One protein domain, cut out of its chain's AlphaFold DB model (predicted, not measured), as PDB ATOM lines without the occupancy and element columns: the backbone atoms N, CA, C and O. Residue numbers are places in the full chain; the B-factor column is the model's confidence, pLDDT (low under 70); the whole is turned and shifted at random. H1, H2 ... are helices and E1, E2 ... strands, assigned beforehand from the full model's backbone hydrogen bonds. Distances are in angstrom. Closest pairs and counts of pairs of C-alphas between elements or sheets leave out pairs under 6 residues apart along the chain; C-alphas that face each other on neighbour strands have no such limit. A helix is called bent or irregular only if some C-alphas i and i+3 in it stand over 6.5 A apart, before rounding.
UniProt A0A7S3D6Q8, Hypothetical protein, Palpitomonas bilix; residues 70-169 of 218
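What this domain is: This is residues 70 to 169 of the 218 residues of the protein "Hypothetical protein" of Palpitomonas bilix (UniProt A0A7S3D6Q8). A small sheet of three short parallel strands is the core, with H3 over one face and H2 over the other. The long helix H4 passes the end where the strands begin, and H3, H4 and H5 follow each other like the three sides of a U round the sheet and H2. The printed part has 100 residues, in the order E1 H1 E2 H2 E3 H3 H4 H5, and the sheet's order is E1, E2, E3. The class is mostly helix. It is compact, with a radius of gyration of the C-alphas of 12.6 A and spans of 41 by 30 by 18 A.

How they stand to each other: Begin at E1, residues 71 to 73, an edge strand parallel to E2, residues 94 to 98; N 72 and O 94 are 2.8 A apart, within hydrogen-bond range. On the other side of E2 find E3, residues 119 to 122, also parallel, with N 122 and O 97 at 2.7 A. Between E1 and E2, H1, residues 86 to 90, only grazes the sheet with residues 86 to 89. H2, residues 102 to 114, is on the sheet at a height of 9.0 A and runs slantwise to the strands, at 44 degrees to E3 on the local plane. H3, residues 125 to 136, is on the opposite face at a height of 8.5 A, over E2 and along the strands; this gives three layers, helices on both faces of a sheet. E1, H1, E2 and E2, H2, E3 are strand-helix-strand units, parallel neighbour strands joined through a helix, with right-handed crossovers. H4, residues 139 to 155, only grazes the sheet with residues 141 to 149 and touches H1, closest at the C-alphas of Arg 90 and Arg 150, 5.0 A. H3 and H4 only just touch, with 3 pairs of C-alphas within 8 A, and only at the corner, about perpendicular at 79 degrees. H5, residues 157 to 166, is not on the sheet; it only just touches H2, with 3 pairs within 8 A, closest at the C-alphas of Leu 107 and Arg 163, 7.3 A. Every O i to N i+4 pair is within hydrogen-bond range in H1, H3, H4 and H5, and 7 of 9 are in H2.

Where its parts are: Find C-alpha 71 at (-36.723, 0.008, 6.270), where E1 begins. E2 is 13.7 A long, H2 19.3 A and H3 16.5 A. H2 is irregular: C-alphas 103 and 106 are 7.7 A apart. From C-alpha 139 at (-43.469, -2.031, 13.505), H4 runs 24.3 A. H5, 14.4 A long, ends at C-alpha 166, (-32.489, -7.343, -20.213).

The domain as a whole: The C-alphas farthest apart, those of Leu 137 and Gly 169, are 41.4 A apart. The printed part has no cut. The link from E1 to H1, residues 74 to 85, is long; the others are tight. Mean pLDDT of the printed part is 84.0, and residues 166 to 169 are under 70.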
ATOM      1  N   ASN A  70     -35.505  -2.840   9.096       85.06
ATOM      2  CA  ASN A  70     -36.961  -2.790   8.895       85.06
ATOM      3  C   ASN A  70     -37.338  -1.969   7.653       85.06
ATOM      4  O   ASN A  70     -38.331  -2.254   6.985       85.06
ATOM      5  N   VAL A  71     -36.550  -0.928   7.379       90.31
ATOM      6  CA  VAL A  71     -36.723   0.008   6.270       90.31
ATOM      7  C   VAL A  71     -35.359   0.262   5.648       90.31
ATOM      8  O   VAL A  71     -34.395   0.563   6.351       90.31
ATOM      9  N   THR A  72     -35.294   0.194   4.326       93.38
ATOM     10  CA  THR A  72     -34.095   0.427   3.532       93.38
ATOM     11  C   THR A  72     -34.363   1.565   2.570       93.38
ATOM     12  O   THR A  72     -35.303   1.521   1.780       93.38
ATOM     13  N   ILE A  73     -33.484   2.563   2.591       93.62
ATOM     14  CA  ILE A  73     -33.439   3.590   1.556       93.62
ATOM     15  C   ILE A  73     -32.405   3.161   0.522       93.62
ATOM     16  O   ILE A  73     -31.214   3.068   0.830       93.62
ATOM     17  N   VAL A  74     -32.836   2.927  -0.715       91.62
ATOM     18  CA  VAL A  74     -31.902   2.560  -1.786       91.62
ATOM     19  C   VAL A  74     -31.259   3.827  -2.341       91.62
ATOM     20  O   VAL A  74     -31.914   4.678  -2.946       91.62
ATOM     21  N   GLY A  75     -29.954   3.967  -2.107       86.38
ATOM     22  CA  GLY A  75     -29.178   5.142  -2.499       86.38
ATOM     23  C   GLY A  75     -29.137   5.392  -4.013       86.38
ATOM     24  O   GLY A  75     -29.470   4.536  -4.832       86.38
ATOM     25  N   GLY A  76     -28.716   6.602  -4.396       83.44
ATOM     26  CA  GLY A  76     -28.620   7.038  -5.800       83.44
ATOM     27  C   GLY A  76     -29.949   7.493  -6.413       83.44
ATOM     28  O   GLY A  76     -29.951   8.391  -7.256       83.44
ATOM     29  N   SER A  77     -31.062   6.982  -5.888       79.56
ATOM     30  CA  SER A  77     -32.433   7.207  -6.359       79.56
ATOM     31  C   SER A  77     -32.973   8.634  -6.239       79.56
ATOM     32  O   SER A  77     -34.056   8.924  -6.726       79.56
ATOM     33  N   THR A  78     -32.239   9.549  -5.607       73.38
ATOM     34  CA  THR A  78     -32.631  10.963  -5.481       73.38
ATOM     35  C   THR A  78     -31.829  11.902  -6.378       73.38
ATOM     36  O   THR A  78     -32.108  13.099  -6.389       73.38
ATOM     37  N   ARG A  79     -30.783  11.414  -7.072       74.00
ATOM     38  CA  ARG A  79     -29.879  12.288  -7.854       74.00
ATOM     39  C   ARG A  79     -29.152  11.658  -9.045       74.00
ATOM     40  O   ARG A  79     -28.689  12.408  -9.898       74.00
ATOM     41  N   ARG A  80     -28.858  10.352  -9.051       74.62
ATOM     42  CA  ARG A  80     -27.818   9.777  -9.941       74.62
ATOM     43  C   ARG A  80     -28.166   8.396 -10.505       74.62
ATOM     44  O   ARG A  80     -27.246   7.626 -10.809       74.62
ATOM     45  N   GLY A  81     -29.453   8.082 -10.612       75.75
ATOM     46  CA  GLY A  81     -29.913   6.727 -10.898       75.75
ATOM     47  C   GLY A  81     -29.831   5.849  -9.651       75.75
ATOM     48  O   GLY A  81     -28.898   5.963  -8.844       75.75
ATOM     49  N   ALA A  82     -30.819   4.983  -9.478       83.62
ATOM     50  CA  ALA A  82     -30.920   4.149  -8.300       83.62
ATOM     51  C   ALA A  82     -30.104   2.859  -8.426       83.62
ATOM     52  O   ALA A  82     -29.893   2.332  -9.519       83.62
ATOM     53  N   HIS A  83     -29.647   2.346  -7.282       89.19
ATOM     54  CA  HIS A  83     -29.164   0.970  -7.187       89.19
ATOM     55  C   HIS A  83     -30.333  -0.021  -7.270       89.19
ATOM     56  O   HIS A  83     -31.492   0.363  -7.128       89.19
ATOM     57  N   SER A  84     -30.034  -1.299  -7.512       89.81
ATOM     58  CA  SER A  84     -31.070  -2.331  -7.547       89.81
ATOM     59  C   SER A  84     -31.734  -2.468  -6.170       89.81
ATOM     60  O   SER A  84     -31.021  -2.605  -5.176       89.81
ATOM     61  N   PRO A  85     -33.075  -2.462  -6.080       91.81
ATOM     62  CA  PRO A  85     -33.775  -2.731  -4.827       91.81
ATOM     63  C   PRO A  85     -33.917  -4.229  -4.523       91.81
ATOM     64  O   PRO A  85     -34.410  -4.586  -3.458       91.81
ATOM     65  N   VAL A  86     -33.524  -5.108  -5.452       90.69
ATOM     66  CA  VAL A  86     -33.827  -6.548  -5.404       90.69
ATOM     67  C   VAL A  86     -33.281  -7.219  -4.145       90.69
ATOM     68  O   VAL A  86     -33.968  -8.054  -3.564       90.69
ATOM     69  N   GLU A  87     -32.068  -6.861  -3.725       90.69
ATOM     70  CA  GLU A  87     -31.434  -7.400  -2.515       90.69
ATOM     71  C   GLU A  87     -32.237  -7.000  -1.270       90.69
ATOM     72  O   GLU A  87     -32.648  -7.857  -0.496       90.69
ATOM     73  N   ALA A  88     -32.592  -5.721  -1.138       91.56
ATOM     74  CA  ALA A  88     -33.373  -5.234  -0.004       91.56
ATOM     75  C   ALA A  88     -34.775  -5.865   0.082       91.56
ATOM     76  O   ALA A  88     -35.219  -6.239   1.168       91.56
ATOM     77  N   VAL A  89     -35.449  -6.032  -1.063       89.38
ATOM     78  CA  VAL A  89     -36.743  -6.729  -1.122       89.38
ATOM     79  C   VAL A  89     -36.579  -8.214  -0.783       89.38
ATOM     80  O   VAL A  89     -37.387  -8.745  -0.022       89.38
ATOM     81  N   ARG A  90     -35.520  -8.879  -1.283       88.38
ATOM     82  CA  ARG A  90     -35.217 -10.293  -0.978       88.38
ATOM     83  C   ARG A  90     -35.064 -10.528   0.513       88.38
ATOM     84  O   ARG A  90     -35.548 -11.536   1.005       88.38
ATOM     85  N   GLU A  91     -34.388  -9.629   1.215       87.62
ATOM     86  CA  GLU A  91     -34.153  -9.787   2.651       87.62
ATOM     87  C   GLU A  91     -35.372  -9.379   3.498       87.62
ATOM     88  O   GLU A  91     -35.415  -9.590   4.714       87.62
ATOM     89  N   GLY A  92     -36.421  -8.857   2.855       86.88
ATOM     90  CA  GLY A  92     -37.650  -8.440   3.513       86.88
ATOM     91  C   GLY A  92     -37.504  -7.136   4.277       86.88
ATOM     92  O   GLY A  92     -38.090  -6.982   5.346       86.88
ATOM     93  N   SER A  93     -36.727  -6.197   3.748       88.50
ATOM     94  CA  SER A  93     -36.803  -4.811   4.185       88.50
ATOM     95  C   SER A  93     -37.871  -4.087   3.368       88.50
ATOM     96  O   SER A  93     -37.907  -4.217   2.145       88.50
ATOM     97  N   ALA A  94     -38.679  -3.238   4.010       91.44
ATOM     98  CA  ALA A  94     -39.476  -2.266   3.263       91.44
ATOM     99  C   ALA A  94     -38.524  -1.319   2.516       91.44
ATOM    100  O   ALA A  94     -37.551  -0.839   3.104       91.44
ATOM    101  N   VAL A  95     -38.767  -1.069   1.234       93.12
ATOM    102  CA  VAL A  95     -37.872  -0.284   0.381       93.12
ATOM    103  C   VAL A  95     -38.473   1.079   0.096       93.12
ATOM    104  O   VAL A  95     -39.576   1.188  -0.430       93.12
ATOM    105  N   VAL A  96     -37.710   2.126   0.390       94.38
ATOM    106  CA  VAL A  96     -38.010   3.503  -0.004       94.38
ATOM    107  C   VAL A  96     -36.977   3.941  -1.034       94.38
ATOM    108  O   VAL A  96     -35.765   3.823  -0.827       94.38
ATOM    109  N   MET A  97     -37.448   4.446  -2.165       93.94
ATOM    110  CA  MET A  97     -36.610   4.842  -3.288       93.94
ATOM    111  C   MET A  97     -37.081   6.199  -3.816       93.94
ATOM    112  O   MET A  97     -38.274   6.456  -3.865       93.94
ATOM    113  N   GLY A  98     -36.166   7.088  -4.195       91.62
ATOM    114  CA  GLY A  98     -36.517   8.307  -4.926       91.62
ATOM    115  C   GLY A  98     -36.917   8.036  -6.387       91.62
ATOM    116  O   GLY A  98     -36.789   6.920  -6.886       91.62
ATOM    117  N   ASN A  99     -37.376   9.070  -7.086       87.88
ATOM    118  CA  ASN A  99     -37.874   9.006  -8.464       87.88
ATOM    119  C   ASN A  99     -36.778   8.922  -9.543       87.88
ATOM    120  O   ASN A  99     -37.069   8.561 -10.682       87.88
ATOM    121  N   GLU A 100     -35.520   9.206  -9.205       87.56
ATOM    122  CA  GLU A 100     -34.377   9.125 -10.121       87.56
ATOM    123  C   GLU A 100     -33.863   7.682 -10.215       87.56
ATOM    124  O   GLU A 100     -32.784   7.338  -9.725       87.56
ATOM    125  N   VAL A 101     -34.661   6.811 -10.830       85.44
ATOM    126  CA  VAL A 101     -34.454   5.354 -10.819       85.44
ATOM    127  C   VAL A 101     -33.463   4.852 -11.872       85.44
ATOM    128  O   VAL A 101     -32.797   3.842 -11.648       85.44
ATOM    129  N   GLY A 102     -33.255   5.589 -12.967       86.94
ATOM    130  CA  GLY A 102     -32.254   5.270 -13.994       86.94
ATOM    131  C   GLY A 102     -32.346   3.821 -14.489       86.94
ATOM    132  O   GLY A 102     -33.407   3.369 -14.904       86.94
ATOM    133  N   ALA A 103     -31.240   3.074 -14.396       82.44
ATOM    134  CA  ALA A 103     -31.175   1.666 -14.807       82.44
ATOM    135  C   ALA A 103     -32.102   0.727 -14.007       82.44
ATOM    136  O   ALA A 103     -32.356  -0.392 -14.440       82.44
ATOM    137  N   ALA A 104     -32.621   1.167 -12.857       86.38
ATOM    138  CA  ALA A 104     -33.573   0.411 -12.051       86.38
ATOM    139  C   ALA A 104     -35.045   0.749 -12.372       86.38
ATOM    140  O   ALA A 104     -35.921   0.310 -11.633       86.38
ATOM    141  N   ALA A 105     -35.348   1.514 -13.432       89.06
ATOM    142  CA  ALA A 105     -36.714   1.952 -13.752       89.06
ATOM    143  C   ALA A 105     -37.717   0.802 -13.916       89.06
ATOM    144  O   ALA A 105     -38.810   0.850 -13.344       89.06
ATOM    145  N   ASP A 106     -37.327  -0.247 -14.641       89.56
ATOM    146  CA  ASP A 106     -38.184  -1.411 -14.872       89.56
ATOM    147  C   ASP A 106     -38.447  -2.178 -13.574       89.56
ATOM    148  O   ASP A 106     -39.584  -2.552 -13.292       89.56
ATOM    149  N   LEU A 107     -37.409  -2.363 -12.749       89.19
ATOM    150  CA  LEU A 107     -37.529  -3.020 -11.447       89.19
ATOM    151  C   LEU A 107     -38.364  -2.181 -10.478       89.19
ATOM    152  O   LEU A 107     -39.235  -2.713  -9.803       89.19
ATOM    153  N   SER A 108     -38.145  -0.867 -10.437       89.31
ATOM    154  CA  SER A 108     -38.917   0.053  -9.603       89.31
ATOM    155  C   SER A 108     -40.396   0.041  -9.986       89.31
ATOM    156  O   SER A 108     -41.253  -0.032  -9.108       89.31
ATOM    157  N   SER A 109     -40.702   0.083 -11.285       91.25
ATOM    158  CA  SER A 109     -42.076  -0.008 -11.794       91.25
ATOM    159  C   SER A 109     -42.721  -1.339 -11.417       91.25
ATOM    160  O   SER A 109     -43.844  -1.355 -10.917       91.25
ATOM    161  N   PHE A 110     -41.992  -2.444 -11.602       90.38
ATOM    162  CA  PHE A 110     -42.449  -3.780 -11.232       90.38
ATOM    163  C   PHE A 110     -42.749  -3.885  -9.732       90.38
ATOM    164  O   PHE A 110     -43.861  -4.247  -9.360       90.38
ATOM    165  N   PHE A 111     -41.806  -3.509  -8.862       90.19
ATOM    166  CA  PHE A 111     -42.013  -3.591  -7.416       90.19
ATOM    167  C   PHE A 111     -43.123  -2.656  -6.930       90.19
ATOM    168  O   PHE A 111     -43.904  -3.050  -6.071       90.19
ATOM    169  N   SER A 112     -43.257  -1.462  -7.515       91.44
ATOM    170  CA  SER A 112     -44.352  -0.542  -7.174       91.44
ATOM    171  C   SER A 112     -45.727  -1.117  -7.530       91.44
ATOM    172  O   SER A 112     -46.691  -0.880  -6.808       91.44
ATOM    173  N   ALA A 113     -45.829  -1.865  -8.632       90.06
ATOM    174  CA  ALA A 113     -47.081  -2.471  -9.078       90.06
ATOM    175  C   ALA A 113     -47.414  -3.764  -8.317       90.06
ATOM    176  O   ALA A 113     -48.546  -3.947  -7.876       90.06
ATOM    177  N   SER A 114     -46.430  -4.647  -8.154       86.81
ATOM    178  CA  SER A 114     -46.618  -5.984  -7.576       86.81
ATOM    179  C   SER A 114     -46.562  -5.985  -6.046       86.81
ATOM    180  O   SER A 114     -47.145  -6.859  -5.408       86.81
ATOM    181  N   HIS A 115     -45.876  -5.007  -5.446       87.31
ATOM    182  CA  HIS A 115     -45.614  -4.940  -4.005       87.31
ATOM    183  C   HIS A 115     -45.806  -3.519  -3.433       87.31
ATOM    184  O   HIS A 115     -44.918  -2.997  -2.754       87.31
ATOM    185  N   PRO A 116     -46.973  -2.877  -3.642       88.38
ATOM    186  CA  PRO A 116     -47.208  -1.479  -3.247       88.38
ATOM    187  C   PRO A 116     -47.132  -1.241  -1.730       88.38
ATOM    188  O   PRO A 116     -47.000  -0.108  -1.270       88.38
ATOM    189  N   SER A 117     -47.238  -2.313  -0.947       86.94
ATOM    190  CA  SER A 117     -47.132  -2.305   0.509       86.94
ATOM    191  C   SER A 117     -45.687  -2.317   1.018       86.94
ATOM    192  O   SER A 117     -45.441  -1.895   2.143       86.94
ATOM    193  N   SER A 118     -44.724  -2.795   0.224       86.25
ATOM    194  CA  SER A 118     -43.331  -2.985   0.657       86.25
ATOM    195  C   SER A 118     -42.304  -2.240  -0.193       86.25
ATOM    196  O   SER A 118     -41.133  -2.186   0.186       86.25
ATOM    197  N   PHE A 119     -42.731  -1.598  -1.283       93.12
ATOM    198  CA  PHE A 119     -41.905  -0.738  -2.122       93.12
ATOM    199  C   PHE A 119     -42.567   0.627  -2.342       93.12
ATOM    200  O   PHE A 119     -43.695   0.721  -2.821       93.12
ATOM    201  N   PHE A 120     -41.833   1.700  -2.041       93.19
ATOM    202  CA  PHE A 120     -42.318   3.075  -2.108       93.19
ATOM    203  C   PHE A 120     -41.412   3.918  -3.005       93.19
ATOM    204  O   PHE A 120     -40.297   4.272  -2.616       93.19
ATOM    205  N   ALA A 121     -41.911   4.270  -4.191       93.00
ATOM    206  CA  ALA A 121     -41.301   5.281  -5.047       93.00
ATOM    207  C   ALA A 121     -41.736   6.682  -4.587       93.00
ATOM    208  O   ALA A 121     -42.922   6.998  -4.556       93.00
ATOM    209  N   CYS A 122     -40.769   7.520  -4.231       92.94
ATOM    210  CA  CYS A 122     -40.967   8.853  -3.682       92.94
ATOM    211  C   CYS A 122     -40.476   9.918  -4.662       92.94
ATOM    212  O   CYS A 122     -39.386   9.834  -5.220       92.94
ATOM    213  N   SER A 123     -41.258  10.976  -4.821       91.31
ATOM    214  CA  SER A 123     -40.980  12.092  -5.729       91.31
ATOM    215  C   SER A 123     -40.012  13.134  -5.158       91.31
ATOM    216  O   SER A 123     -39.500  13.979  -5.891       91.31
ATOM    217  N   SER A 124     -39.764  13.105  -3.846       89.06
ATOM    218  CA  SER A 124     -38.945  14.104  -3.159       89.06
ATOM    219  C   SER A 124     -38.286  13.556  -1.894       89.06
ATOM    220  O   SER A 124     -38.721  12.556  -1.324       89.06
ATOM    221  N   THR A 125     -37.258  14.252  -1.405       86.75
ATOM    222  CA  THR A 125     -36.615  13.935  -0.118       86.75
ATOM    223  C   THR A 125     -37.595  14.012   1.054       86.75
ATOM    224  O   THR A 125     -37.533  13.169   1.941       86.75
ATOM    225  N   ALA A 126     -38.505  14.992   1.048       87.81
ATOM    226  CA  ALA A 126     -39.513  15.138   2.097       87.81
ATOM    227  C   ALA A 126     -40.460  13.929   2.128       87.81
ATOM    228  O   ALA A 126     -40.788  13.415   3.193       87.81
ATOM    229  N   GLU A 127     -40.837  13.419   0.954       91.75
ATOM    230  CA  GLU A 127     -41.650  12.210   0.861       91.75
ATOM    231  C   GLU A 127     -40.879  10.967   1.327       91.75
ATOM    232  O   GLU A 127     -41.431  10.165   2.077       91.75
ATOM    233  N   VAL A 128     -39.595  10.827   0.965       89.75
ATOM    234  CA  VAL A 128     -38.735   9.739   1.474       89.75
ATOM    235  C   VAL A 128     -38.717   9.736   3.002       89.75
ATOM    236  O   VAL A 128     -38.893   8.689   3.623       89.75
ATOM    237  N   GLU A 129     -38.531  10.905   3.613       88.00
ATOM    238  CA  GLU A 129     -38.508  11.064   5.064       88.00
ATOM    239  C   GLU A 129     -39.854  10.700   5.699       88.00
ATOM    240  O   GLU A 129     -39.905   9.860   6.601       88.00
ATOM    241  N   GLN A 130     -40.947  11.267   5.185       89.19
ATOM    242  CA  GLN A 130     -42.295  10.985   5.669       89.19
ATOM    243  C   GLN A 130     -42.626   9.491   5.571       89.19
ATOM    244  O   GLN A 130     -43.222   8.927   6.492       89.19
ATOM    245  N   ARG A 131     -42.221   8.831   4.478       91.69
ATOM    246  CA  ARG A 131     -42.385   7.383   4.322       91.69
ATOM    247  C   ARG A 131     -41.569   6.633   5.355       91.69
ATOM    248  O   ARG A 131     -42.152   5.837   6.076       91.69
ATOM    249  N   CYS A 132     -40.281   6.929   5.507       89.44
ATOM    250  CA  CYS A 132     -39.452   6.266   6.515       89.44
ATOM    251  C   CYS A 132     -40.049   6.389   7.923       89.44
ATOM    252  O   CYS A 132     -40.149   5.386   8.623       89.44
ATOM    253  N   LEU A 133     -40.511   7.580   8.315       87.00
ATOM    254  CA  LEU A 133     -41.164   7.791   9.610       87.00
ATOM    255  C   LEU A 133     -42.459   6.981   9.740       87.00
ATOM    256  O   LEU A 133     -42.643   6.291  10.739       87.00
ATOM    257  N   SER A 134     -43.333   7.015   8.732       86.75
ATOM    258  CA  SER A 134     -44.587   6.246   8.728       86.75
ATOM    259  C   SER A 134     -44.341   4.740   8.873       86.75
ATOM    260  O   SER A 134     -45.013   4.069   9.657       86.75
ATOM    261  N   LEU A 135     -43.329   4.223   8.170       85.62
ATOM    262  CA  LEU A 135     -42.928   2.823   8.249       85.62
ATOM    263  C   LEU A 135     -42.407   2.483   9.656       85.62
ATOM    264  O   LEU A 135     -42.901   1.556  10.294       85.62
ATOM    265  N   LEU A 136     -41.471   3.277  10.184       84.12
ATOM    266  CA  LEU A 136     -40.864   3.052  11.502       84.12
ATOM    267  C   LEU A 136     -41.871   3.141  12.657       84.12
ATOM    268  O   LEU A 136     -41.739   2.415  13.641       84.12
ATOM    269  N   LEU A 137     -42.895   3.987  12.538       84.75
ATOM    270  CA  LEU A 137     -43.968   4.102  13.530       84.75
ATOM    271  C   LEU A 137     -44.957   2.924  13.490       84.75
ATOM    272  O   LEU A 137     -45.803   2.805  14.375       84.75
ATOM    273  N   SER A 138     -44.849   2.031  12.502       82.88
ATOM    274  CA  SER A 138     -45.717   0.865  12.347       82.88
ATOM    275  C   SER A 138     -44.911  -0.435  12.282       82.88
ATOM    276  O   SER A 138     -44.851  -1.107  11.255       82.88
ATOM    277  N   ALA A 139     -44.312  -0.832  13.411       70.56
ATOM    278  CA  ALA A 139     -43.469  -2.031  13.505       70.56
ATOM    279  C   ALA A 139     -44.150  -3.309  12.969       70.56
ATOM    280  O   ALA A 139     -43.533  -4.092  12.245       70.56
ATOM    281  N   HIS A 140     -45.442  -3.494  13.260       73.50
ATOM    282  CA  HIS A 140     -46.222  -4.612  12.721       73.50
ATOM    283  C   HIS A 140     -46.393  -4.534  11.205       73.50
ATOM    284  O   HIS A 140     -46.319  -5.559  10.529       73.50
ATOM    285  N   ALA A 141     -46.615  -3.339  10.658       74.31
ATOM    286  CA  ALA A 141     -46.727  -3.181   9.222       74.31
ATOM    287  C   ALA A 141     -45.371  -3.425   8.547       74.31
ATOM    288  O   ALA A 141     -45.327  -4.219   7.616       74.31
ATOM    289  N   CYS A 142     -44.266  -2.906   9.093       73.69
ATOM    290  CA  CYS A 142     -42.906  -3.217   8.638       73.69
ATOM    291  C   CYS A 142     -42.614  -4.717   8.584       73.69
ATOM    292  O   CYS A 142     -42.085  -5.192   7.584       73.69
ATOM    293  N   ALA A 143     -42.972  -5.472   9.627       76.62
ATOM    294  CA  ALA A 143     -42.758  -6.918   9.643       76.62
ATOM    295  C   ALA A 143     -43.557  -7.633   8.539       76.62
ATOM    296  O   ALA A 143     -43.008  -8.478   7.834       76.62
ATOM    297  N   ARG A 144     -44.833  -7.264   8.355       82.19
ATOM    298  CA  ARG A 144     -45.673  -7.825   7.284       82.19
ATOM    299  C   ARG A 144     -45.162  -7.454   5.899       82.19
ATOM    300  O   ARG A 144     -45.090  -8.315   5.040       82.19
ATOM    301  N   TRP A 145     -44.780  -6.200   5.692       79.06
ATOM    302  CA  TRP A 145     -44.264  -5.715   4.414       79.06
ATOM    303  C   TRP A 145     -42.936  -6.361   4.053       79.06
ATOM    304  O   TRP A 145     -42.701  -6.687   2.893       79.06
ATOM    305  N   GLY A 146     -42.092  -6.606   5.053       75.31
ATOM    306  CA  GLY A 146     -40.896  -7.404   4.872       75.31
ATOM    307  C   GLY A 146     -41.211  -8.815   4.388       75.31
ATOM    308  O   GLY A 146     -40.625  -9.284   3.418       75.31
ATOM    309  N   GLU A 147     -42.189  -9.470   5.009       82.19
ATOM    310  CA  GLU A 147     -42.628 -10.804   4.596       82.19
ATOM    311  C   GLU A 147     -43.272 -10.818   3.200       82.19
ATOM    312  O   GLU A 147     -42.974 -11.693   2.389       82.19
ATOM    313  N   GLU A 148     -44.093  -9.819   2.872       80.19
ATOM    314  CA  GLU A 148     -44.671  -9.631   1.535       80.19
ATOM    315  C   GLU A 148     -43.589  -9.409   0.469       80.19
ATOM    316  O   GLU A 148     -43.694  -9.939  -0.635       80.19
ATOM    317  N   GLY A 149     -42.525  -8.666   0.791       75.81
ATOM    318  CA  GLY A 149     -41.366  -8.502  -0.090       75.81
ATOM    319  C   GLY A 149     -40.637  -9.824  -0.345       75.81
ATOM    320  O   GLY A 149     -40.379 -10.168  -1.501       75.81
ATOM    321  N   ARG A 150     -40.376 -10.605   0.714       78.50
ATOM    322  CA  ARG A 150     -39.721 -11.924   0.607       78.50
ATOM    323  C   ARG A 150     -40.529 -12.902  -0.233       78.50
ATOM    324  O   ARG A 150     -40.022 -13.460  -1.205       78.50
ATOM    325  N   THR A 151     -41.791 -13.092   0.140       81.06
ATOM    326  CA  THR A 151     -42.707 -14.028  -0.528       81.06
ATOM    327  C   THR A 151     -42.997 -13.592  -1.960       81.06
ATOM    328  O   THR A 151     -42.961 -14.407  -2.880       81.06
ATOM    329  N   GLY A 152     -43.200 -12.293  -2.164       74.88
ATOM    330  CA  GLY A 152     -43.434 -11.689  -3.463       74.88
ATOM    331  C   GLY A 152     -42.269 -11.851  -4.434       74.88
ATOM    332  O   GLY A 152     -42.479 -12.218  -5.593       74.88
ATOM    333  N   LYS A 153     -41.032 -11.659  -3.956       73.44
ATOM    334  CA  LYS A 153     -39.840 -11.937  -4.757       73.44
ATOM    335  C   LYS A 153     -39.718 -13.425  -5.074       73.44
ATOM    336  O   LYS A 153     -39.496 -13.749  -6.231       73.44
ATOM    337  N   ALA A 154     -39.871 -14.310  -4.087       77.00
ATOM    338  CA  ALA A 154     -39.779 -15.754  -4.314       77.00
ATOM    339  C   ALA A 154     -40.795 -16.233  -5.370       77.00
ATOM    340  O   ALA A 154     -40.467 -17.043  -6.230       77.00
ATOM    341  N   ALA A 155     -42.005 -15.665  -5.369       71.00
ATOM    342  CA  ALA A 155     -43.023 -15.941  -6.383       71.00
ATOM    343  C   ALA A 155     -42.689 -15.365  -7.774       71.00
ATOM    344  O   ALA A 155     -43.210 -15.847  -8.777       71.00
ATOM    345  N   SER A 156     -41.822 -14.351  -7.837       76.69
ATOM    346  CA  SER A 156     -41.491 -13.597  -9.053       76.69
ATOM    347  C   SER A 156     -40.038 -13.781  -9.507       76.69
ATOM    348  O   SER A 156     -39.564 -13.013 -10.341       76.69
ATOM    349  N   GLU A 157     -39.310 -14.760  -8.961       80.56
ATOM    350  CA  GLU A 157     -37.852 -14.867  -9.106       80.56
ATOM    351  C   GLU A 157     -37.417 -14.939 -10.577       80.56
ATOM    352  O   GLU A 157     -36.584 -14.140 -11.003       80.56
ATOM    353  N   GLY A 158     -38.090 -15.760 -11.390       79.88
ATOM    354  CA  GLY A 158     -37.820 -15.845 -12.830       79.88
ATOM    355  C   GLY A 158     -38.143 -14.563 -13.613       79.88
ATOM    356  O   GLY A 158     -37.467 -14.252 -14.592       79.88
ATOM    357  N   GLU A 159     -39.140 -13.777 -13.190       79.94
ATOM    358  CA  GLU A 159     -39.454 -12.493 -13.836       79.94
ATOM    359  C   GLU A 159     -38.437 -11.411 -13.450       79.94
ATOM    360  O   GLU A 159     -38.008 -10.619 -14.294       79.94
ATOM    361  N   VAL A 160     -38.020 -11.393 -12.182       81.00
ATOM    362  CA  VAL A 160     -36.984 -10.486 -11.684       81.00
ATOM    363  C   VAL A 160     -35.650 -10.770 -12.379       81.00
ATOM    364  O   VAL A 160     -35.019  -9.826 -12.858       81.00
ATOM    365  N   GLU A 161     -35.244 -12.037 -12.496       82.00
ATOM    366  CA  GLU A 161     -34.030 -12.447 -13.219       82.00
ATOM    367  C   GLU A 161     -34.078 -12.047 -14.698       82.00
ATOM    368  O   GLU A 161     -33.186 -11.338 -15.170       82.00
ATOM    369  N   ALA A 162     -35.163 -12.372 -15.408       80.69
ATOM    370  CA  ALA A 162     -35.321 -12.009 -16.817       80.69
ATOM    371  C   ALA A 162     -35.254 -10.485 -17.056       80.69
ATOM    372  O   ALA A 162     -34.770 -10.022 -18.095       80.69
ATOM    373  N   ARG A 163     -35.736  -9.675 -16.104       80.31
ATOM    374  CA  ARG A 163     -35.636  -8.206 -16.160       80.31
ATOM    375  C   ARG A 163     -34.220  -7.713 -15.862       80.31
ATOM    376  O   ARG A 163     -33.771  -6.764 -16.506       80.31
ATOM    377  N   CYS A 164     -33.504  -8.362 -14.944       77.44
ATOM    378  CA  CYS A 164     -32.103  -8.046 -14.660       77.44
ATOM    379  C   CYS A 164     -31.207  -8.321 -15.879       77.44
ATOM    380  O   CYS A 164     -30.350  -7.499 -16.206       77.44
ATOM    381  N   GLU A 165     -31.448  -9.419 -16.599       76.94
ATOM    382  CA  GLU A 165     -30.699  -9.783 -17.808       76.94
ATOM    383  C   GLU A 165     -30.927  -8.804 -18.968       76.94
ATOM    384  O   GLU A 165     -29.978  -8.413 -19.652       76.94
ATOM    385  N   LYS A 166     -32.162  -8.321 -19.158       68.38
ATOM    386  CA  LYS A 166     -32.489  -7.343 -20.213       68.38
ATOM    387  C   LYS A 166     -31.818  -5.980 -20.011       68.38
ATOM    388  O   LYS A 166     -31.487  -5.318 -20.993       68.38
ATOM    389  N   GLY A 167     -31.534  -5.583 -18.769       62.53
ATOM    390  CA  GLY A 167     -30.714  -4.398 -18.469       62.53
ATOM    391  C   GLY A 167     -29.210  -4.592 -18.744       62.53
ATOM    392  O   GLY A 167     -28.429  -3.632 -18.756       62.53
ATOM    393  N   GLY A 168     -28.779  -5.832 -18.989       52.19
ATOM    394  CA  GLY A 168     -27.390  -6.290 -19.021       52.19
ATOM    395  C   GLY A 168     -26.691  -6.292 -20.385       52.19
ATOM    396  O   GLY A 168     -25.678  -6.962 -20.522       52.19
ATOM    397  N   GLY A 169     -27.147  -5.552 -21.402       46.12
ATOM    398  CA  GLY A 169     -26.478  -5.555 -22.719       46.12
ATOM    399  C   GLY A 169     -25.015  -5.075 -22.672       46.12
ATOM    400  O   GLY A 169     -24.792  -3.901 -22.405       46.12
TER     401      GLY A 169